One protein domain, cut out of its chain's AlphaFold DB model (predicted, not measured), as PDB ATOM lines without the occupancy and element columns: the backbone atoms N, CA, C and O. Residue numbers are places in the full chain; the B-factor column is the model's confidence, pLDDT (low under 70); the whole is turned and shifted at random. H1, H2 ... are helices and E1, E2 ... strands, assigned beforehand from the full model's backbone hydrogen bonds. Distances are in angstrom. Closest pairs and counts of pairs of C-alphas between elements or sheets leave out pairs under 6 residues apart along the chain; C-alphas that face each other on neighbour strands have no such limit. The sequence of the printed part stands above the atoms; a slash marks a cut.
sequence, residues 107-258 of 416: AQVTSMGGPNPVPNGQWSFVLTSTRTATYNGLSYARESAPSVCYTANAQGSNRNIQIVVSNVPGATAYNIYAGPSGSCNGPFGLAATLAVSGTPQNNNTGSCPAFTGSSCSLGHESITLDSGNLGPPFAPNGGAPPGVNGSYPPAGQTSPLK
ATOM      1  N   ALA A 107      52.003  64.341 110.006       95.81
ATOM      2  CA  ALA A 107      52.937  63.324 110.431       95.81
ATOM      3  C   ALA A 107      53.274  63.426 111.915       95.81
ATOM      4  O   ALA A 107      53.177  64.462 112.571       95.81
ATOM      5  N   GLN A 108      53.717  62.297 112.448       95.81
ATOM      6  CA  GLN A 108      54.235  62.190 113.793       95.81
ATOM      7  C   GLN A 108      55.568  61.459 113.768       95.81
ATOM      8  O   GLN A 108      55.705  60.392 113.171       95.81
ATOM      9  N   VAL A 109      56.535  62.021 114.489       96.62
ATOM     10  CA  VAL A 109      57.841  61.409 114.716       96.62
ATOM     11  C   VAL A 109      58.015  61.164 116.206       96.62
ATOM     12  O   VAL A 109      57.930  62.089 117.011       96.62
ATOM     13  N   THR A 110      58.249  59.913 116.592       95.81
ATOM     14  CA  THR A 110      58.393  59.518 117.999       95.81
ATOM     15  C   THR A 110      59.569  58.576 118.198       95.81
ATOM     16  O   THR A 110      59.960  57.835 117.300       95.81
ATOM     17  N   SER A 111      60.153  58.583 119.400       95.25
ATOM     18  CA  SER A 111      61.072  57.515 119.792       95.25
ATOM     19  C   SER A 111      60.284  56.316 120.306       95.25
ATOM     20  O   SER A 111      59.410  56.455 121.162       95.25
ATOM     21  N   MET A 112      60.648  55.130 119.828       95.19
ATOM     22  CA  MET A 112      60.102  53.860 120.295       95.19
ATOM     23  C   MET A 112      61.213  52.881 120.690       95.19
ATOM     24  O   MET A 112      62.392  53.100 120.411       95.19
ATOM     25  N   GLY A 113      60.840  51.798 121.374       94.81
ATOM     26  CA  GLY A 113      61.757  50.690 121.643       94.81
ATOM     27  C   GLY A 113      61.981  49.836 120.393       94.81
ATOM     28  O   GLY A 113      61.015  49.528 119.698       94.81
ATOM     29  N   GLY A 114      63.219  49.426 120.122       92.38
ATOM     30  CA  GLY A 114      63.536  48.569 118.981       92.38
ATOM     31  C   GLY A 114      64.950  47.972 119.011       92.38
ATOM     32  O   GLY A 114      65.797  48.419 119.791       92.38
ATOM     33  N   PRO A 115      65.199  46.923 118.203       90.44
ATOM     34  CA  PRO A 115      66.542  46.401 117.959       90.44
ATOM     35  C   PRO A 115      67.340  47.361 117.062       90.44
ATOM     36  O   PRO A 115      66.748  48.168 116.351       90.44
ATOM     37  N   ASN A 116      68.673  47.228 117.055       92.94
ATOM     38  CA  ASN A 116      69.588  48.046 116.242       92.94
ATOM     39  C   ASN A 116      69.430  49.558 116.501       92.94
ATOM     40  O   ASN A 116      69.078  50.306 115.591       92.94
ATOM     41  N   PRO A 117      69.677  50.019 117.740       92.81
ATOM     42  CA  PRO A 117      69.339  51.376 118.150       92.81
ATOM     43  C   PRO A 117      70.022  52.431 117.281       92.81
ATOM     44  O   PRO A 117      71.215  52.323 116.977       92.81
ATOM     45  N   VAL A 118      69.286  53.490 116.951       94.31
ATOM     46  CA  VAL A 118      69.871  54.689 116.340       94.31
ATOM     47  C   VAL A 118      70.876  55.326 117.315       94.31
ATOM     48  O   VAL A 118      70.749  55.145 118.531       94.31
ATOM     49  N   PRO A 119      71.877  56.082 116.829       93.38
ATOM     50  CA  PRO A 119      72.817  56.763 117.709       93.38
ATOM     51  C   PRO A 119      72.113  57.652 118.738       93.38
ATOM     52  O   PRO A 119      71.170  58.382 118.412       93.38
ATOM     53  N   ASN A 120      72.607  57.597 119.979       92.94
ATOM     54  CA  ASN A 120      72.064  58.396 121.069       92.94
ATOM     55  C   ASN A 120      72.162  59.887 120.745       92.94
ATOM     56  O   ASN A 120      73.236  60.378 120.400       92.94
ATOM     57  N   GLY A 121      71.065  60.611 120.935       92.31
ATOM     58  CA  GLY A 121      71.032  62.045 120.704       92.31
ATOM     59  C   GLY A 121      69.649  62.569 120.364       92.31
ATOM     60  O   GLY A 121      68.661  61.829 120.294       92.31
ATOM     61  N   GLN A 122      69.602  63.881 120.155       94.19
ATOM     62  CA  GLN A 122      68.427  64.536 119.613       94.19
ATOM     63  C   GLN A 122      68.517  64.544 118.092       94.19
ATOM     64  O   GLN A 122      69.543  64.899 117.518       94.19
ATOM     65  N   TRP A 123      67.420  64.161 117.457       95.75
ATOM     66  CA  TRP A 123      67.282  64.088 116.015       95.75
ATOM     67  C   TRP A 123      66.193  65.045 115.560       95.75
ATOM     68  O   TRP A 123      65.199  65.233 116.266       95.75
ATOM     69  N   SER A 124      66.382  65.642 114.391       96.88
ATOM     70  CA  SER A 124      65.370  66.433 113.698       96.88
ATOM     71  C   SER A 124      65.006  65.782 112.368       96.88
ATOM     72  O   SER A 124      65.833  65.103 111.761       96.88
ATOM     73  N   PHE A 125      63.766  65.972 111.927       97.94
ATOM     74  CA  PHE A 125      63.234  65.359 110.717       97.94
ATOM     75  C   PHE A 125      62.371  66.340 109.941       97.94
ATOM     76  O   PHE A 125      61.610  67.095 110.542       97.94
ATOM     77  N   VAL A 126      62.453  66.272 108.619       97.06
ATOM     78  CA  VAL A 126      61.487  66.891 107.707       97.06
ATOM     79  C   VAL A 126      61.085  65.866 106.658       97.06
ATOM     80  O   VAL A 126      61.882  65.006 106.273       97.06
ATOM     81  N   LEU A 127      59.831  65.926 106.234       97.69
ATOM     82  CA  LEU A 127      59.249  65.012 105.267       97.69
ATOM     83  C   LEU A 127      58.860  65.786 104.013       97.69
ATOM     84  O   LEU A 127      58.405  66.922 104.093       97.69
ATOM     85  N   THR A 128      59.000  65.154 102.858       96.06
ATOM     86  CA  THR A 128      58.447  65.658 101.598       96.06
ATOM     87  C   THR A 128      57.527  64.603 101.006       96.06
ATOM     88  O   THR A 128      57.781  63.401 101.116       96.06
ATOM     89  N   SER A 129      56.454  65.040 100.359       95.56
ATOM     90  CA  SER A 129      55.616  64.170  99.541       95.56
ATOM     91  C   SER A 129      56.278  63.980  98.187       95.56
ATOM     92  O   SER A 129      56.747  64.941  97.585       95.56
ATOM     93  N   THR A 130      56.293  62.755  97.673       94.25
ATOM     94  CA  THR A 130      56.906  62.424  96.383       94.25
ATOM     95  C   THR A 130      55.920  61.733  95.457       94.25
ATOM     96  O   THR A 130      55.014  61.017  95.892       94.25
ATOM     97  N   ARG A 131      56.105  61.950  94.156       93.12
ATOM     98  CA  ARG A 131      55.345  61.304  93.088       93.12
ATOM     99  C   ARG A 131      56.190  61.197  91.827       93.12
ATOM    100  O   ARG A 131      56.995  62.071  91.545       93.12
ATOM    101  N   THR A 132      55.923  60.198  90.994       89.75
ATOM    102  CA  THR A 132      56.401  60.188  89.605       89.75
ATOM    103  C   THR A 132      55.316  60.692  88.650       89.75
ATOM    104  O   THR A 132      54.185  60.198  88.653       89.75
ATOM    105  N   ALA A 133      55.650  61.681  87.822       87.94
ATOM    106  CA  ALA A 133      54.849  62.089  86.672       87.94
ATOM    107  C   ALA A 133      55.391  61.438  85.394       87.94
ATOM    108  O   ALA A 133      56.593  61.209  85.280       87.94
ATOM    109  N   THR A 134      54.520  61.167  84.423       85.00
ATOM    110  CA  THR A 134      54.923  60.580  83.140       85.00
ATOM    111  C   THR A 134      54.514  61.495  82.000       85.00
ATOM    112  O   THR A 134      53.363  61.918  81.928       85.00
ATOM    113  N   TYR A 135      55.440  61.768  81.086       85.69
ATOM    114  CA  TYR A 135      55.169  62.507  79.855       85.69
ATOM    115  C   TYR A 135      55.957  61.886  78.698       85.69
ATOM    116  O   TYR A 135      57.150  61.630  78.829       85.69
ATOM    117  N   ASN A 136      55.284  61.597  77.579       84.06
ATOM    118  CA  ASN A 136      55.862  60.911  76.410       84.06
ATOM    119  C   ASN A 136      56.647  59.624  76.747       84.06
ATOM    120  O   ASN A 136      57.689  59.345  76.162       84.06
ATOM    121  N   GLY A 137      56.143  58.835  77.704       82.12
ATOM    122  CA  GLY A 137      56.764  57.573  78.130       82.12
ATOM    123  C   GLY A 137      57.986  57.727  79.042       82.12
ATOM    124  O   GLY A 137      58.554  56.722  79.455       82.12
ATOM    125  N   LEU A 138      58.368  58.959  79.383       85.88
ATOM    126  CA  LEU A 138      59.468  59.276  80.289       85.88
ATOM    127  C   LEU A 138      58.926  59.630  81.671       85.88
ATOM    128  O   LEU A 138      57.850  60.224  81.783       85.88
ATOM    129  N   SER A 139      59.672  59.266  82.708       87.25
ATOM    130  CA  SER A 139      59.308  59.490  84.106       87.25
ATOM    131  C   SER A 139      60.083  60.659  84.700       87.25
ATOM    132  O   SER A 139      61.293  60.758  84.532       87.25
ATOM    133  N   TYR A 140      59.364  61.498  85.437       87.06
ATOM    134  CA  TYR A 140      59.846  62.731  86.041       87.06
ATOM    135  C   TYR A 140      59.529  62.705  87.532       87.06
ATOM    136  O   TYR A 140      58.370  62.508  87.918       87.06
ATOM    137  N   ALA A 141      60.546  62.881  88.369       86.12
ATOM    138  CA  ALA A 141      60.358  62.924  89.812       86.12
ATOM    139  C   ALA A 141      59.708  64.251  90.229       86.12
ATOM    140  O   ALA A 141      60.120  65.322  89.792       86.12
ATOM    141  N   ARG A 142      58.711  64.165  91.108       88.62
ATOM    142  CA  ARG A 142      58.090  65.282  91.818       88.62
ATOM    143  C   ARG A 142      58.295  65.076  93.302       88.62
ATOM    144  O   ARG A 142      58.169  63.961  93.807       88.62
ATOM    145  N   GLU A 143      58.592  66.159  93.988       90.25
ATOM    146  CA  GLU A 143      58.868  66.170  95.409       90.25
ATOM    147  C   GLU A 143      58.516  67.546  95.953       90.25
ATOM    148  O   GLU A 143      59.030  68.533  95.437       90.25
ATOM    149  N   SER A 144      57.641  67.584  96.954       91.12
ATOM    150  CA  SER A 144      57.182  68.823  97.573       91.12
ATOM    151  C   SER A 144      58.305  69.547  98.319       91.12
ATOM    152  O   SER A 144      59.337  68.956  98.655       91.12
ATOM    153  N   ALA A 145      58.057  70.795  98.710       89.69
ATOM    154  CA  ALA A 145      58.812  71.434  99.782       89.69
ATOM    155  C   ALA A 145      58.742  70.605 101.091       89.69
ATOM    156  O   ALA A 145      57.815  69.802 101.256       89.69
ATOM    157  N   PRO A 146      59.694  70.775 102.027       93.19
ATOM    158  CA  PRO A 146      59.688  70.068 103.308       93.19
ATOM    159  C   PRO A 146      58.536  70.481 104.232       93.19
ATOM    160  O   PRO A 146      58.124  71.639 104.233       93.19
ATOM    161  N   SER A 147      58.070  69.537 105.051       95.69
ATOM    162  CA  SER A 147      57.133  69.733 106.164       95.69
ATOM    163  C   SER A 147      57.688  70.664 107.250       95.69
ATOM    164  O   SER A 147      58.861  71.060 107.230       95.69
ATOM    165  N   VAL A 148      56.885  70.920 108.288       95.75
ATOM    166  CA  VAL A 148      57.434  71.324 109.589       95.75
ATOM    167  C   VAL A 148      58.534  70.364 110.044       95.75
ATOM    168  O   VAL A 148      58.566  69.178 109.707       95.75
ATOM    169  N   CYS A 149      59.453  70.894 110.833       96.81
ATOM    170  CA  CYS A 149      60.492  70.134 111.483       96.81
ATOM    171  C   CYS A 149      59.941  69.428 112.721       96.81
ATOM    172  O   CYS A 149      59.439  70.056 113.655       96.81
ATOM    173  N   TYR A 150      60.122  68.115 112.758       97.44
ATOM    174  CA  TYR A 150      59.857  67.292 113.928       97.44
ATOM    175  C   TYR A 150      61.157  67.015 114.667       97.44
ATOM    176  O   TYR A 150      62.220  66.925 114.057       97.44
ATOM    177  N   THR A 151      61.081  66.802 115.980       96.69
ATOM    178  CA  THR A 151      62.238  66.356 116.763       96.69
ATOM    179  C   THR A 151      61.909  65.104 117.550       96.69
ATOM    180  O   THR A 151      60.818  64.992 118.104       96.69
ATOM    181  N   ALA A 152      62.870  64.194 117.656       95.75
ATOM    182  CA  ALA A 152      62.763  63.016 118.501       95.75
ATOM    183  C   ALA A 152      64.058  62.797 119.280       95.75
ATOM    184  O   ALA A 152      65.157  63.058 118.796       95.75
ATOM    185  N   ASN A 153      63.923  62.317 120.513       94.50
ATOM    186  CA  ASN A 153      65.052  62.059 121.392       94.50
ATOM    187  C   ASN A 153      65.302  60.553 121.480       94.50
ATOM    188  O   ASN A 153      64.513  59.828 122.087       94.50
ATOM    189  N   ALA A 154      66.395  60.084 120.887       92.44
ATOM    190  CA  ALA A 154      66.832  58.702 120.997       92.44
ATOM    191  C   ALA A 154      67.815  58.593 122.165       92.44
ATOM    192  O   ALA A 154      69.009  58.817 122.006       92.44
ATOM    193  N   GLN A 155      67.308  58.300 123.365       89.31
ATOM    194  CA  GLN A 155      68.142  58.066 124.550       89.31
ATOM    195  C   GLN A 155      67.982  56.637 125.054       89.31
ATOM    196  O   GLN A 155      66.880  56.206 125.421       89.31
ATOM    197  N   GLY A 156      69.104  55.927 125.122       83.62
ATOM    198  CA  GLY A 156      69.191  54.572 125.653       83.62
ATOM    199  C   GLY A 156      69.606  53.555 124.594       83.62
ATOM    200  O   GLY A 156      69.633  53.829 123.403       83.62
ATOM    201  N   SER A 157      69.927  52.343 125.034       83.62
ATOM    202  CA  SER A 157      70.550  51.312 124.194       83.62
ATOM    203  C   SER A 157      69.589  50.539 123.279       83.62
ATOM    204  O   SER A 157      69.977  49.512 122.733       83.62
ATOM    205  N   ASN A 158      68.326  50.956 123.156       90.38
ATOM    206  CA  ASN A 158      67.286  50.241 122.404       90.38
ATOM    207  C   ASN A 158      66.252  51.187 121.775       90.38
ATOM    208  O   ASN A 158      65.054  50.892 121.781       90.38
ATOM    209  N   ARG A 159      66.687  52.363 121.309       94.75
ATOM    210  CA  ARG A 159      65.793  53.368 120.724       94.75
ATOM    211  C   ARG A 159      65.863  53.376 119.207       94.75
ATOM    212  O   ARG A 159      66.939  53.542 118.648       94.75
ATOM    213  N   ASN A 160      64.690  53.309 118.588       96.19
ATOM    214  CA  ASN A 160      64.465  53.551 117.166       96.19
ATOM    215  C   ASN A 160      63.537  54.763 117.013       96.19
ATOM    216  O   ASN A 160      62.947  55.230 117.997       96.19
ATOM    217  N   ILE A 161      63.398  55.267 115.790       97.44
ATOM    218  CA  ILE A 161      62.497  56.382 115.481       97.44
ATOM    219  C   ILE A 161      61.326  55.867 114.655       97.44
ATOM    220  O   ILE A 161      61.527  55.320 113.577       97.44
ATOM    221  N   GLN A 162      60.106  56.034 115.155       97.06
ATOM    222  CA  GLN A 162      58.896  55.771 114.390       97.06
ATOM    223  C   GLN A 162      58.438  57.047 113.704       97.06
ATOM    224  O   GLN A 162      58.344  58.099 114.338       97.06
ATOM    225  N   ILE A 163      58.118  56.924 112.425       97.50
ATOM    226  CA  ILE A 163      57.505  57.974 111.628       97.50
ATOM    227  C   ILE A 163      56.184  57.433 111.122       97.50
ATOM    228  O   ILE A 163      56.134  56.329 110.576       97.50
ATOM    229  N   VAL A 164      55.127  58.204 111.332       95.56
ATOM    230  CA  VAL A 164      53.771  57.871 110.911       95.56
ATOM    231  C   VAL A 164      53.206  59.049 110.138       95.56
ATOM    232  O   VAL A 164      53.376  60.186 110.569       95.56
ATOM    233  N   VAL A 165      52.563  58.788 109.004       95.25
ATOM    234  CA  VAL A 165      52.079  59.812 108.074       95.25
ATOM    235  C   VAL A 165      50.626  59.529 107.707       95.25
ATOM    236  O   VAL A 165      50.298  58.431 107.266       95.25
ATOM    237  N   SER A 166      49.759  60.522 107.885       93.88
ATOM    238  CA  SER A 166      48.451  60.616 107.234       93.88
ATOM    239  C   SER A 166      48.655  61.165 105.832       93.88
ATOM    240  O   SER A 166      49.324  62.189 105.673       93.88
ATOM    241  N   ASN A 167      48.122  60.481 104.822       93.56
ATOM    242  CA  ASN A 167      48.514  60.794 103.456       93.56
ATOM    243  C   ASN A 167      48.037  62.163 102.968       93.56
ATOM    244  O   ASN A 167      46.929  62.592 103.279       93.56
ATOM    245  N   VAL A 168      48.849  62.781 102.111       93.38
ATOM    246  CA  VAL A 168      48.495  63.994 101.362       93.38
ATOM    247  C   VAL A 168      48.023  63.610  99.954       93.38
ATOM    248  O   VAL A 168      48.598  62.696  99.346       93.38
ATOM    249  N   PRO A 169      47.006  64.282  99.383       94.12
ATOM    250  CA  PRO A 169      46.601  64.077  98.003       94.12
ATOM    251  C   PRO A 169      47.777  64.116  97.022       94.12
ATOM    252  O   PRO A 169      48.606  65.021  97.020       94.12
ATOM    253  N   GLY A 170      47.847  63.087  96.176       93.50
ATOM    254  CA  GLY A 170      48.852  62.969  95.121       93.50
ATOM    255  C   GLY A 170      50.139  62.244  95.493       93.50
ATOM    256  O   GLY A 170      50.797  61.753  94.569       93.50
ATOM    257  N   ALA A 171      50.466  62.121  96.782       94.88
ATOM    258  CA  ALA A 171      51.668  61.433  97.241       94.88
ATOM    259  C   ALA A 171      51.620  59.935  96.902       94.88
ATOM    260  O   ALA A 171      50.607  59.261  97.090       94.88
ATOM    261  N   THR A 172      52.733  59.409  96.393       95.44
ATOM    262  CA  THR A 172      52.958  57.964  96.216       95.44
ATOM    263  C   THR A 172      54.038  57.430  97.150       95.44
ATOM    264  O   THR A 172      54.175  56.220  97.304       95.44
ATOM    265  N   ALA A 173      54.820  58.318  97.758       96.75
ATOM    266  CA  ALA A 173      55.753  58.019  98.833       96.75
ATOM    267  C   ALA A 173      56.123  59.312  99.578       96.75
ATOM    268  O   ALA A 173      55.855  60.407  99.080       96.75
ATOM    269  N   TYR A 174      56.801  59.190 100.714       97.88
ATOM    270  CA  TYR A 174      57.404  60.293 101.451       97.88
ATOM    271  C   TYR A 174      58.904  60.091 101.562       97.88
ATOM    272  O   TYR A 174      59.346  59.047 102.047       97.88
ATOM    273  N   ASN A 175      59.688  61.084 101.159       97.81
ATOM    274  CA  ASN A 175      61.099  61.102 101.516       97.81
ATOM    275  C   ASN A 175      61.239  61.656 102.931       97.81
ATOM    276  O   ASN A 175      60.621  62.655 103.299       97.81
ATOM    277  N   ILE A 176      62.057  60.981 103.727       98.44
ATOM    278  CA  ILE A 176      62.301  61.305 105.124       98.44
ATOM    279  C   ILE A 176      63.736  61.777 105.236       98.44
ATOM    280  O   ILE A 176      64.676  61.001 105.036       98.44
ATOM    281  N   TYR A 177      63.896  63.041 105.599       97.62
ATOM    282  CA  TYR A 177      65.192  63.653 105.806       97.62
ATOM    283  C   TYR A 177      65.463  63.791 107.300       97.62
ATOM    284  O   TYR A 177      64.590  64.225 108.046       97.62
ATOM    285  N   ALA A 178      66.669  63.435 107.736       97.44
ATOM    286  CA  ALA A 178      67.073  63.449 109.138       97.44
ATOM    287  C   ALA A 178      68.283  64.364 109.376       97.44
ATOM    288  O   ALA A 178      69.135  64.532 108.502       97.44
ATOM    289  N   GLY A 179      68.366  64.934 110.578       95.56
ATOM    290  CA  GLY A 179      69.475  65.750 111.066       95.56
ATOM    291  C   GLY A 179      69.919  65.292 112.465       95.56
ATOM    292  O   GLY A 179      69.083  65.219 113.367       95.56
ATOM    293  N   PRO A 180      71.214  65.003 112.699       89.94
ATOM    294  CA  PRO A 180      71.709  64.467 113.977       89.94
ATOM    295  C   PRO A 180      71.872  65.521 115.093       89.94
ATOM    296  O   PRO A 180      72.464  65.236 116.131       89.94
ATOM    297  N   SER A 181      71.417  66.760 114.875       83.81
ATOM    298  CA  SER A 181      71.595  67.887 115.806       83.81
ATOM    299  C   SER A 181      70.370  68.171 116.677       83.81
ATOM    300  O   SER A 181      70.468  68.943 117.629       83.81
ATOM    301  N   GLY A 182      69.200  67.631 116.318       84.44
ATOM    302  CA  GLY A 182      67.925  68.032 116.916       84.44
ATOM    303  C   GLY A 182      67.486  69.452 116.549       84.44
ATOM    304  O   GLY A 182      66.447  69.906 117.018       84.44
ATOM    305  N   SER A 183      68.261  70.157 115.717       91.38
ATOM    306  CA  SER A 183      67.956  71.510 115.268       91.38
ATOM    307  C   SER A 183      67.133  71.485 113.989       91.38
ATOM    308  O   SER A 183      67.438  70.749 113.047       91.38
ATOM    309  N   CYS A 184      66.136  72.363 113.926       93.00
ATOM    310  CA  CYS A 184      65.337  72.582 112.727       93.00
ATOM    311  C   CYS A 184      66.046  73.418 111.652       93.00
ATOM    312  O   CYS A 184      65.530  73.555 110.549       93.00
ATOM    313  N   ASN A 185      67.258  73.904 111.929       89.81
ATOM    314  CA  ASN A 185      68.085  74.622 110.958       89.81
ATOM    315  C   ASN A 185      68.918  73.683 110.061       89.81
ATOM    316  O   ASN A 185      69.637  74.153 109.182       89.81
ATOM    317  N   GLY A 186      68.848  72.366 110.284       86.06
ATOM    318  CA  GLY A 186      69.616  71.374 109.536       86.06
ATOM    319  C   GLY A 186      71.095  71.270 109.962       86.06
ATOM    320  O   GLY A 186      71.447  71.643 111.087       86.06
ATOM    321  N   PRO A 187      71.967  70.721 109.092       91.81
ATOM    322  CA  PRO A 187      71.636  70.165 107.778       91.81
ATOM    323  C   PRO A 187      70.811  68.876 107.892       91.81
ATOM    324  O   PRO A 187      70.962  68.112 108.847       91.81
ATOM    325  N   PHE A 188      69.961  68.634 106.896       94.69
ATOM    326  CA  PHE A 188      69.163  67.415 106.770       94.69
ATOM    327  C   PHE A 188      69.669  66.575 105.598       94.69
ATOM    328  O   PHE A 188      70.046  67.128 104.568       94.69
ATOM    329  N   GLY A 189      69.668  65.250 105.738       95.44
ATOM    330  CA  GLY A 189      70.004  64.312 104.664       95.44
ATOM    331  C   GLY A 189      68.915  63.262 104.487       95.44
ATOM    332  O   GLY A 189      68.267  62.894 105.464       95.44
ATOM    333  N   LEU A 190      68.697  62.778 103.265       96.25
ATOM    334  CA  LEU A 190      67.736  61.709 102.998       96.25
ATOM    335  C   LEU A 190      68.139  60.454 103.778       96.25
ATOM    336  O   LEU A 190      69.264  59.992 103.626       96.25
ATOM    337  N   ALA A 191      67.239  59.919 104.597       97.25
ATOM    338  CA  ALA A 191      67.475  58.731 105.421       97.25
ATOM    339  C   ALA A 191      66.658  57.519 104.960       97.25
ATOM    340  O   ALA A 191      67.100  56.375 105.077       97.25
ATOM    341  N   ALA A 192      65.443  57.761 104.465       97.50
ATOM    342  CA  ALA A 192      64.547  56.717 103.993       97.50
ATOM    343  C   ALA A 192      63.471  57.280 103.062       97.50
ATOM    344  O   ALA A 192      63.198  58.480 103.056       97.50
ATOM    345  N   THR A 193      62.809  56.377 102.343       97.50
ATOM    346  CA  THR A 193      61.590  56.659 101.585       97.50
ATOM    347  C   THR A 193      60.491  55.713 102.066       97.50
ATOM    348  O   THR A 193      60.675  54.497 102.081       97.50
ATOM    349  N   LEU A 194      59.354  56.271 102.470       97.56
ATOM    350  CA  LEU A 194      58.163  55.550 102.911       97.56
ATOM    351  C   LEU A 194      57.141  55.517 101.773       97.56
ATOM    352  O   LEU A 194      56.587  56.552 101.426       97.56
ATOM    353  N   ALA A 195      56.894  54.353 101.178       97.06
ATOM    354  CA  ALA A 195      55.898  54.220 100.117       97.06
ATOM    355  C   ALA A 195      54.465  54.378 100.651       97.06
ATOM    356  O   ALA A 195      54.164  53.913 101.746       97.06
ATOM    357  N   VAL A 196      53.588  54.980  99.844       94.75
ATOM    358  CA  VAL A 196      52.140  54.967 100.077       94.75
ATOM    359  C   VAL A 196      51.582  53.625  99.626       94.75
ATOM    360  O   VAL A 196      51.845  53.174  98.507       94.75
ATOM    361  N   SER A 197      50.815  52.977 100.496       89.88
ATOM    362  CA  SER A 197      50.203  51.684 100.236       89.88
ATOM    363  C   SER A 197      48.745  51.842  99.794       89.88
ATOM    364  O   SER A 197      47.948  52.581 100.370       89.88
ATOM    365  N   GLY A 198      48.369  51.127  98.731       86.31
ATOM    366  CA  GLY A 198      47.023  51.213  98.164       86.31
ATOM    367  C   GLY A 198      46.727  52.551  97.476       86.31
ATOM    368  O   GLY A 198      47.625  53.257  97.023       86.31
ATOM    369  N   THR A 199      45.437  52.867  97.349       85.12
ATOM    370  CA  THR A 199      44.960  54.066  96.648       85.12
ATOM    371  C   THR A 199      44.237  54.974  97.640       85.12
ATOM    372  O   THR A 199      43.162  54.579  98.098       85.12
ATOM    373  N   PRO A 200      44.746  56.187  97.925       89.50
ATOM    374  CA  PRO A 200      44.052  57.162  98.761       89.50
ATOM    375  C   PRO A 200      42.620  57.429  98.278       89.50
ATOM    376  O   PRO A 200      42.378  57.612  97.077       89.50
ATOM    377  N   GLN A 201      41.668  57.439  99.213       89.94
ATOM    378  CA  GLN A 201      40.243  57.650  98.951       89.94
ATOM    379  C   GLN A 201      39.722  58.914  99.651       89.94
ATOM    380  O   GLN A 201      40.281  59.377 100.638       89.94
ATOM    381  N   ASN A 202      38.599  59.432  99.166       87.44
ATOM    382  CA  ASN A 202      37.847  60.582  99.671       87.44
ATOM    383  C   ASN A 202      36.592  60.175 100.461       87.44
ATOM    384  O   ASN A 202      35.691  60.984 100.659       87.44
ATOM    385  N   ASN A 203      36.464  58.911 100.870       85.06
ATOM    386  CA  ASN A 203      35.254  58.448 101.555       85.06
ATOM    387  C   ASN A 203      35.173  58.869 103.037       85.06
ATOM    388  O   ASN A 203      34.105  58.721 103.624       85.06
ATOM    389  N   ASN A 204      36.254  59.379 103.643       85.31
ATOM    390  CA  ASN A 204      36.260  59.946 104.992       85.31
ATOM    391  C   ASN A 204      37.423  60.939 105.206       85.31
ATOM    392  O   ASN A 204      38.489  60.555 105.694       85.31
ATOM    393  N   THR A 205      37.203  62.208 104.849       85.69
ATOM    394  CA  THR A 205      38.178  63.301 105.026       85.69
ATOM    395  C   THR A 205      37.952  64.134 106.292       85.69
ATOM    396  O   THR A 205      38.889  64.735 106.792       85.69
ATOM    397  N   GLY A 206      36.753  64.133 106.887       82.44
ATOM    398  CA  GLY A 206      36.424  65.004 108.033       82.44
ATOM    399  C   GLY A 206      37.136  64.678 109.357       82.44
ATOM    400  O   GLY A 206      37.050  65.441 110.313       82.44
ATOM    401  N   SER A 207      37.813  63.534 109.436       82.69
ATOM    402  CA  SER A 207      38.678  63.117 110.550       82.69
ATOM    403  C   SER A 207      40.168  63.293 110.240       82.69
ATOM    404  O   SER A 207      41.001  62.986 111.093       82.69
ATOM    405  N   CYS A 208      40.513  63.715 109.024       85.69
ATOM    406  CA  CYS A 208      41.877  64.031 108.643       85.69
ATOM    407  C   CYS A 208      42.235  65.452 109.150       85.69
ATOM    408  O   CYS A 208      41.337  66.273 109.334       85.69
ATOM    409  N   PRO A 209      43.518  65.767 109.391       87.38
ATOM    410  CA  PRO A 209      44.674  64.900 109.218       87.38
ATOM    411  C   PRO A 209      44.930  64.025 110.461       87.38
ATOM    412  O   PRO A 209      45.494  64.456 111.464       87.38
ATOM    413  N   ALA A 210      44.516  62.758 110.401       83.31
ATOM    414  CA  ALA A 210      44.746  61.776 111.455       83.31
ATOM    415  C   ALA A 210      45.819  60.795 110.993       83.31
ATOM    416  O   ALA A 210      45.588  59.971 110.109       83.31
ATOM    417  N   PHE A 211      46.992  60.870 111.619       81.06
ATOM    418  CA  PHE A 211      48.093  59.925 111.410       81.06
ATOM    419  C   PHE A 211      47.962  58.674 112.296       81.06
ATOM    420  O   PHE A 211      48.875  57.866 112.353       81.06
ATOM    421  N   THR A 212      46.849  58.484 113.011       76.06
ATOM    422  CA  THR A 212      46.619  57.296 113.850       76.06
ATOM    423  C   THR A 212      45.435  56.478 113.347       76.06
ATOM    424  O   THR A 212      44.324  57.000 113.247       76.06
ATOM    425  N   GLY A 213      45.632  55.173 113.142       68.56
ATOM    426  CA  GLY A 213      44.553  54.237 112.808       68.56
ATOM    427  C   GLY A 213      43.962  54.424 111.402       68.56
ATOM    428  O   GLY A 213      44.552  55.065 110.543       68.56
ATOM    429  N   SER A 214      42.787  53.830 111.158       67.12
ATOM    430  CA  SER A 214      42.082  53.842 109.861       67.12
ATOM    431  C   SER A 214      40.952  54.879 109.791       67.12
ATOM    432  O   SER A 214      39.982  54.694 109.054       67.12
ATOM    433  N   SER A 215      41.003  55.920 110.625       75.25
ATOM    434  CA  SER A 215      39.924  56.905 110.732       75.25
ATOM    435  C   SER A 215      39.877  57.870 109.550       75.25
ATOM    436  O   SER A 215      38.813  58.430 109.336       75.25
ATOM    437  N   CYS A 216      40.964  58.043 108.794       83.38
ATOM    438  CA  CYS A 216      41.083  58.936 107.636       83.38
ATOM    439  C   CYS A 216      41.248  58.118 106.343       83.38
ATOM    440  O   CYS A 216      42.057  57.190 106.283       83.38
ATOM    441  N   SER A 217      40.490  58.448 105.294       86.50
ATOM    442  CA  SER A 217      40.484  57.684 104.039       86.50
ATOM    443  C   SER A 217      41.657  57.947 103.103       86.50
ATOM    444  O   SER A 217      41.859  57.196 102.144       86.50
ATOM    445  N   LEU A 218      42.433  58.994 103.374       89.81
ATOM    446  CA  LEU A 218      43.660  59.272 102.633       89.81
ATOM    447  C   LEU A 218      44.698  58.168 102.876       89.81
ATOM    448  O   LEU A 218      45.515  57.883 102.004       89.81
ATOM    449  N   GLY A 219      44.593  57.468 104.005       88.88
ATOM    450  CA  GLY A 219      45.469  56.374 104.392       88.88
ATOM    451  C   GLY A 219      46.461  56.791 105.468       88.88
ATOM    452  O   GLY A 219      46.568  57.962 105.839       88.88
ATOM    453  N   HIS A 220      47.157  55.786 105.985       89.56
ATOM    454  CA  HIS A 220      48.157  55.916 107.030       89.56
ATOM    455  C   HIS A 220      49.346  55.045 106.639       89.56
ATOM    456  O   HIS A 220      49.177  53.853 106.371       89.56
ATOM    457  N   GLU A 221      50.534  55.631 106.667       93.69
ATOM    458  CA  GLU A 221      51.791  54.947 106.397       93.69
ATOM    459  C   GLU A 221      52.701  55.054 107.615       93.69
ATOM    460  O   GLU A 221      52.656  56.037 108.354       93.69
ATOM    461  N   SER A 222      53.555  54.055 107.829       95.12
ATOM    462  CA  SER A 222      54.540  54.121 108.907       95.12
ATOM    463  C   SER A 222      55.848  53.437 108.543       95.12
ATOM    464  O   SER A 222      55.868  52.454 107.802       95.12
ATOM    465  N   ILE A 223      56.941  53.945 109.104       97.12
ATOM    466  CA  ILE A 223      58.262  53.326 109.043       97.12
ATOM    467  C   ILE A 223      58.965  53.470 110.388       97.12
ATOM    468  O   ILE A 223      58.810  54.468 111.093       97.12
ATOM    469  N   THR A 224      59.762  52.466 110.737       97.38
ATOM    470  CA  THR A 224      60.672  52.523 111.878       97.38
ATOM    471  C   THR A 224      62.095  52.623 111.352       97.38
ATOM    472  O   THR A 224      62.557  51.720 110.662       97.38
ATOM    473  N   LEU A 225      62.777  53.716 111.686       97.19
ATOM    474  CA  LEU A 225      64.181  53.937 111.370       97.19
ATOM    475  C   LEU A 225      65.066  53.393 112.488       97.19
ATOM    476  O   LEU A 225      64.837  53.678 113.670       97.19
ATOM    477  N   ASP A 226      66.094  52.649 112.099       95.75
ATOM    478  CA  ASP A 226      67.076  52.044 112.995       95.75
ATOM    479  C   ASP A 226      68.512  52.455 112.603       95.75
ATOM    480  O   ASP A 226      68.723  53.391 111.819       95.75
ATOM    481  N   SER A 227      69.528  51.804 113.172       93.94
ATOM    482  CA  SER A 227      70.929  52.092 112.842       93.94
ATOM    483  C   SER A 227      71.308  51.794 111.386       93.94
ATOM    484  O   SER A 227      72.313  52.319 110.914       93.94
ATOM    485  N   GLY A 228      70.529  51.013 110.638       93.31
ATOM    486  CA  GLY A 228      70.718  50.844 109.198       93.31
ATOM    487  C   GLY A 228      70.376  52.109 108.408       93.31
ATOM    488  O   GLY A 228      70.985  52.364 107.371       93.31
ATOM    489  N   ASN A 229      69.448  52.927 108.915       94.88
ATOM    490  CA  ASN A 229      69.065  54.204 108.306       94.88
ATOM    491  C   ASN A 229      69.893  55.378 108.842       94.88
ATOM    492  O   ASN A 229      70.316  56.241 108.077       94.88
ATOM    493  N   LEU A 230      70.095  55.427 110.163       93.19
ATOM    494  CA  LEU A 230      70.645  56.589 110.877       93.19
ATOM    495  C   LEU A 230      71.983  56.300 111.578       93.19
ATOM    496  O   LEU A 230      72.467  57.113 112.365       93.19
ATOM    497  N   GLY A 231      72.576  55.127 111.351       83.25
ATOM    498  CA  GLY A 231      73.825  54.722 111.991       83.25
ATOM    499  C   GLY A 231      75.057  55.418 111.411       83.25
ATOM    500  O   GLY A 231      75.008  55.980 110.319       83.25
ATOM    501  N   PRO A 232      76.191  55.406 112.129       78.50
ATOM    502  CA  PRO A 232      77.380  56.124 111.705       78.50
ATOM    503  C   PRO A 232      78.031  55.503 110.449       78.50
ATOM    504  O   PRO A 232      78.209  54.285 110.413       78.50
ATOM    505  N   PRO A 233      78.494  56.329 109.487       74.75
ATOM    506  CA  PRO A 233      78.295  57.775 109.419       74.75
ATOM    507  C   PRO A 233      77.023  58.137 108.632       74.75
ATOM    508  O   PRO A 233      77.049  58.214 107.405       74.75
ATOM    509  N   PHE A 234      75.929  58.451 109.335       89.62
ATOM    510  CA  PHE A 234      74.836  59.216 108.746       89.62
ATOM    511  C   PHE A 234      75.283  60.674 108.677       89.62
ATOM    512  O   PHE A 234      75.401  61.360 109.695       89.62
ATOM    513  N   ALA A 235      75.595  61.123 107.468       89.62
ATOM    514  CA  ALA A 235      76.128  62.446 107.212       89.62
ATOM    515  C   ALA A 235      75.324  63.105 106.084       89.62
ATOM    516  O   ALA A 235      75.439  62.680 104.932       89.62
ATOM    517  N   PRO A 236      74.526  64.144 106.391       93.38
ATOM    518  CA  PRO A 236      73.926  64.989 105.371       93.38
ATOM    519  C   PRO A 236      74.983  65.517 104.390       93.38
ATOM    520  O   PRO A 236      75.976  66.122 104.798       93.38
ATOM    521  N   ASN A 237      74.746  65.334 103.094       90.44
ATOM    522  CA  ASN A 237      75.653  65.687 102.011       90.44
ATOM    523  C   ASN A 237      74.927  66.496 100.925       90.44
ATOM    524  O   ASN A 237      74.234  65.938 100.076       90.44
ATOM    525  N   GLY A 238      75.152  67.812 100.905       83.94
ATOM    526  CA  GLY A 238      74.572  68.705  99.897       83.94
ATOM    527  C   GLY A 238      75.127  68.510  98.481       83.94
ATOM    528  O   GLY A 238      74.550  69.025  97.531       83.94
ATOM    529  N   GLY A 239      76.227  67.765  98.320       84.81
ATOM    530  CA  GLY A 239      76.767  67.377  97.014       84.81
ATOM    531  C   GLY A 239      76.227  66.046  96.485       84.81
ATOM    532  O   GLY A 239      76.572  65.661  95.368       84.81
ATOM    533  N   ALA A 240      75.422  65.315  97.265       87.38
ATOM    534  CA  ALA A 240      74.794  64.090  96.783       87.38
ATOM    535  C   ALA A 240      73.649  64.425  95.806       87.38
ATOM    536  O   ALA A 240      72.879  65.353  96.074       87.38
ATOM    537  N   PRO A 241      73.501  63.677  94.693       84.25
ATOM    538  CA  PRO A 241      72.366  63.844  93.797       84.25
ATOM    539  C   PRO A 241      71.036  63.645  94.535       84.25
ATOM    540  O   PRO A 241      70.980  62.863  95.487       84.25
ATOM    541  N   PRO A 242      69.951  64.294  94.094       82.88
ATOM    542  CA  PRO A 242      68.654  64.113  94.724       82.88
ATOM    543  C   PRO A 242      68.169  62.664  94.742       82.88
ATOM    544  O   PRO A 242      68.376  61.925  93.780       82.88
ATOM    545  N   GLY A 243      67.497  62.270  95.825       83.88
ATOM    546  CA  GLY A 243      66.985  60.907  95.998       83.88
ATOM    547  C   GLY A 243      68.052  59.882  96.403       83.88
ATOM    548  O   GLY A 243      67.743  58.702  96.544       83.88
ATOM    549  N   VAL A 244      69.302  60.309  96.608       89.31
ATOM    550  CA  VAL A 244      70.390  59.462  97.112       89.31
ATOM    551  C   VAL A 244      70.508  59.628  98.624       89.31
ATOM    552  O   VAL A 244      70.341  60.724  99.149       89.31
ATOM    553  N   ASN A 245      70.832  58.548  99.339       91.75
ATOM    554  CA  ASN A 245      71.048  58.592 100.787       91.75
ATOM    555  C   ASN A 245      71.999  59.742 101.184       91.75
ATOM    556  O   ASN A 245      73.085  59.890 100.619       91.75
ATOM    557  N   GLY A 246      71.578  60.553 102.150       92.31
ATOM    558  CA  GLY A 246      72.279  61.748 102.610       92.31
ATOM    559  C   GLY A 246      72.019  63.024 101.798       92.31
ATOM    560  O   GLY A 246      72.396  64.090 102.281       92.31
ATOM    561  N   SER A 247      71.364  62.977 100.629       91.69
ATOM    562  CA  SER A 247      71.069  64.182  99.833       91.69
ATOM    563  C   SER A 247      70.202  65.172 100.599       91.69
ATOM    564  O   SER A 247      69.331  64.763 101.365       91.69
ATOM    565  N   TYR A 248      70.412  66.468 100.383       92.81
ATOM    566  CA  TYR A 248      69.595  67.497 101.026       92.81
ATOM    567  C   TYR A 248      68.157  67.482 100.498       92.81
ATOM    568  O   TYR A 248      67.940  67.106  99.338       92.81
ATOM    569  N   PRO A 249      67.179  67.882 101.329       90.50
ATOM    570  CA  PRO A 249      65.823  68.087 100.854       90.50
ATOM    571  C   PRO A 249      65.760  69.229  99.830       90.50
ATOM    572  O   PRO A 249      66.687  70.046  99.753       90.50
ATOM    573  N   PRO A 250      64.662  69.319  99.061       87.00
ATOM    574  CA  PRO A 250      64.340  70.515  98.296       87.00
ATOM    575  C   PRO A 250      64.252  71.764  99.189       87.00
ATOM    576  O   PRO A 250      64.208  71.678 100.420       87.00
ATOM    577  N   ALA A 251      64.228  72.939  98.557       82.69
ATOM    578  CA  ALA A 251      64.114  74.201  99.286       82.69
ATOM    579  C   ALA A 251      62.758  74.323 100.001       82.69
ATOM    580  O   ALA A 251      61.782  73.660  99.646       82.69
ATOM    581  N   GLY A 252      62.711  75.186 101.016       78.19
ATOM    582  CA  GLY A 252      61.470  75.522 101.709       78.19
ATOM    583  C   GLY A 252      60.451  76.208 100.794       78.19
ATOM    584  O   GLY A 252      60.782  76.717  99.721       78.19
ATOM    585  N   GLN A 253      59.199  76.244 101.247       73.38
ATOM    586  CA  GLN A 253      58.171  77.064 100.609       73.38
ATOM    587  C   GLN A 253      58.489  78.570 100.778       73.38
ATOM    588  O   GLN A 253      59.142  78.951 101.755       73.38
ATOM    589  N   THR A 254      58.018  79.434  99.867       71.25
ATOM    590  CA  THR A 254      58.219  80.900  99.959       71.25
ATOM    591  C   THR A 254      57.102  81.573 100.738       71.25
ATOM    592  O   THR A 254      56.521  80.954 101.613       71.25
ATOM    593  N   SER A 255      56.866  82.867 100.555       72.25
ATOM    594  CA  SER A 255      55.739  83.526 101.205       72.25
ATOM    595  C   SER A 255      54.455  83.228 100.431       72.25
ATOM    596  O   SER A 255      54.488  83.297  99.201       72.25
ATOM    597  N   PRO A 256      53.305  83.025 101.110       71.62
ATOM    598  CA  PRO A 256      52.010  83.166 100.459       71.62
ATOM    599  C   PRO A 256      51.931  84.494  99.710       71.62
ATOM    600  O   PRO A 256      52.466  85.510 100.173       71.62
ATOM    601  N   LEU A 257      51.224  84.491  98.584       67.50
ATOM    602  CA  LEU A 257      51.082  85.676  97.739       67.50
ATOM    603  C   LEU A 257      50.290  86.788  98.423       67.50
ATOM    604  O   LEU A 257      50.525  87.974  98.195       67.50
ATOM    605  N   LYS A 258      49.331  86.406  99.271       68.44
ATOM    606  CA  LYS A 258      48.519  87.324 100.070       68.44
ATOM    607  C   LYS A 258      48.334  86.762 101.472       68.44
ATOM    608  O   LYS A 258      48.392  85.556 101.708       68.44
TER     609      LYS A 258
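This is residues 107 to 258 of the 416 residues of an uncharacterized protein of Chloroflexi bacterium 13_1_40CM_2_68_14 (UniProt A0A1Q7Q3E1). Two sheets lie partly face to face as a sandwich, their strands crossed at 43 degrees: E1, E5 and E8 make the smaller, and E2, E3, E4, E6 and E7 the larger, branched one. The far part of the long strand E2 makes with E3 a hairpin that reaches beyond the smaller sheet, the short helix H1 grazes both sheets, and the last residues trail away to Lys 258. The printed part has 152 residues with eight named strands, E1 to E8, followed by one named helix, H1; the class is mostly strand, though under half of the residues are in named elements. Neighbour strands are antiparallel in both sheets, and the smaller runs in the order E1, E5, E8. The whole is compact, with a radius of gyration of the C-alphas of 15.9 A and spans of 44 by 37 by 37 A.

Start at E1, residues 107 to 113, an edge strand antiparallel to E5, residues 159 to 166; look at N 110 and O 162, 2.9 A apart. On E5's other side is E8, residues 220 to 225, with N 163 and O 223 at 2.9 A. Next comes E2, residues 121 to 135, whose pairing is staggered. On one side of it lie E3, residues 138 to 143, with N 133 and O 140 at 2.8 A, and E4, residues 150 to 154, with N 123 and O 152 at 2.9 A. On the other side lies E6, residues 173 to 179, with N 126 and O 177 at 3.0 A. E6 forms a hairpin with E7, residues 189 to 195, where N 174 and O 194 are 2.7 A apart; E2 and E3 form another. Between the sheets, the closest C-alphas of E1 and E4 are those of Thr 110 and Ala 152, 5.6 A; those of E7 and E8 are Leu 194 and Ile 223, 6.5 A. H1, residues 227 to 230, is too short for any O i to N i+4 pair, and its one O i to N i+3 pair is not within range.

Find C-alpha 107 at (52.937, 63.324, 110.431), where E1 begins. E2 runs 43.8 A from C-alpha 121 at (71.032, 62.045, 120.704) to C-alpha 135 at (55.169, 62.507, 79.855). E5 spans 23.1 A and E6 19.9 A. H1 ends at C-alpha 230, (70.645, 56.589, 110.877).

The C-alphas farthest apart are those of Asn 136 and Gly 156, 51.4 A. The printed part has no cut. The link E7 to E8 is long, with 24 residues. Mean pLDDT of the printed part is 90.0; residues 213 to 214 and 257 to 258 are under 70.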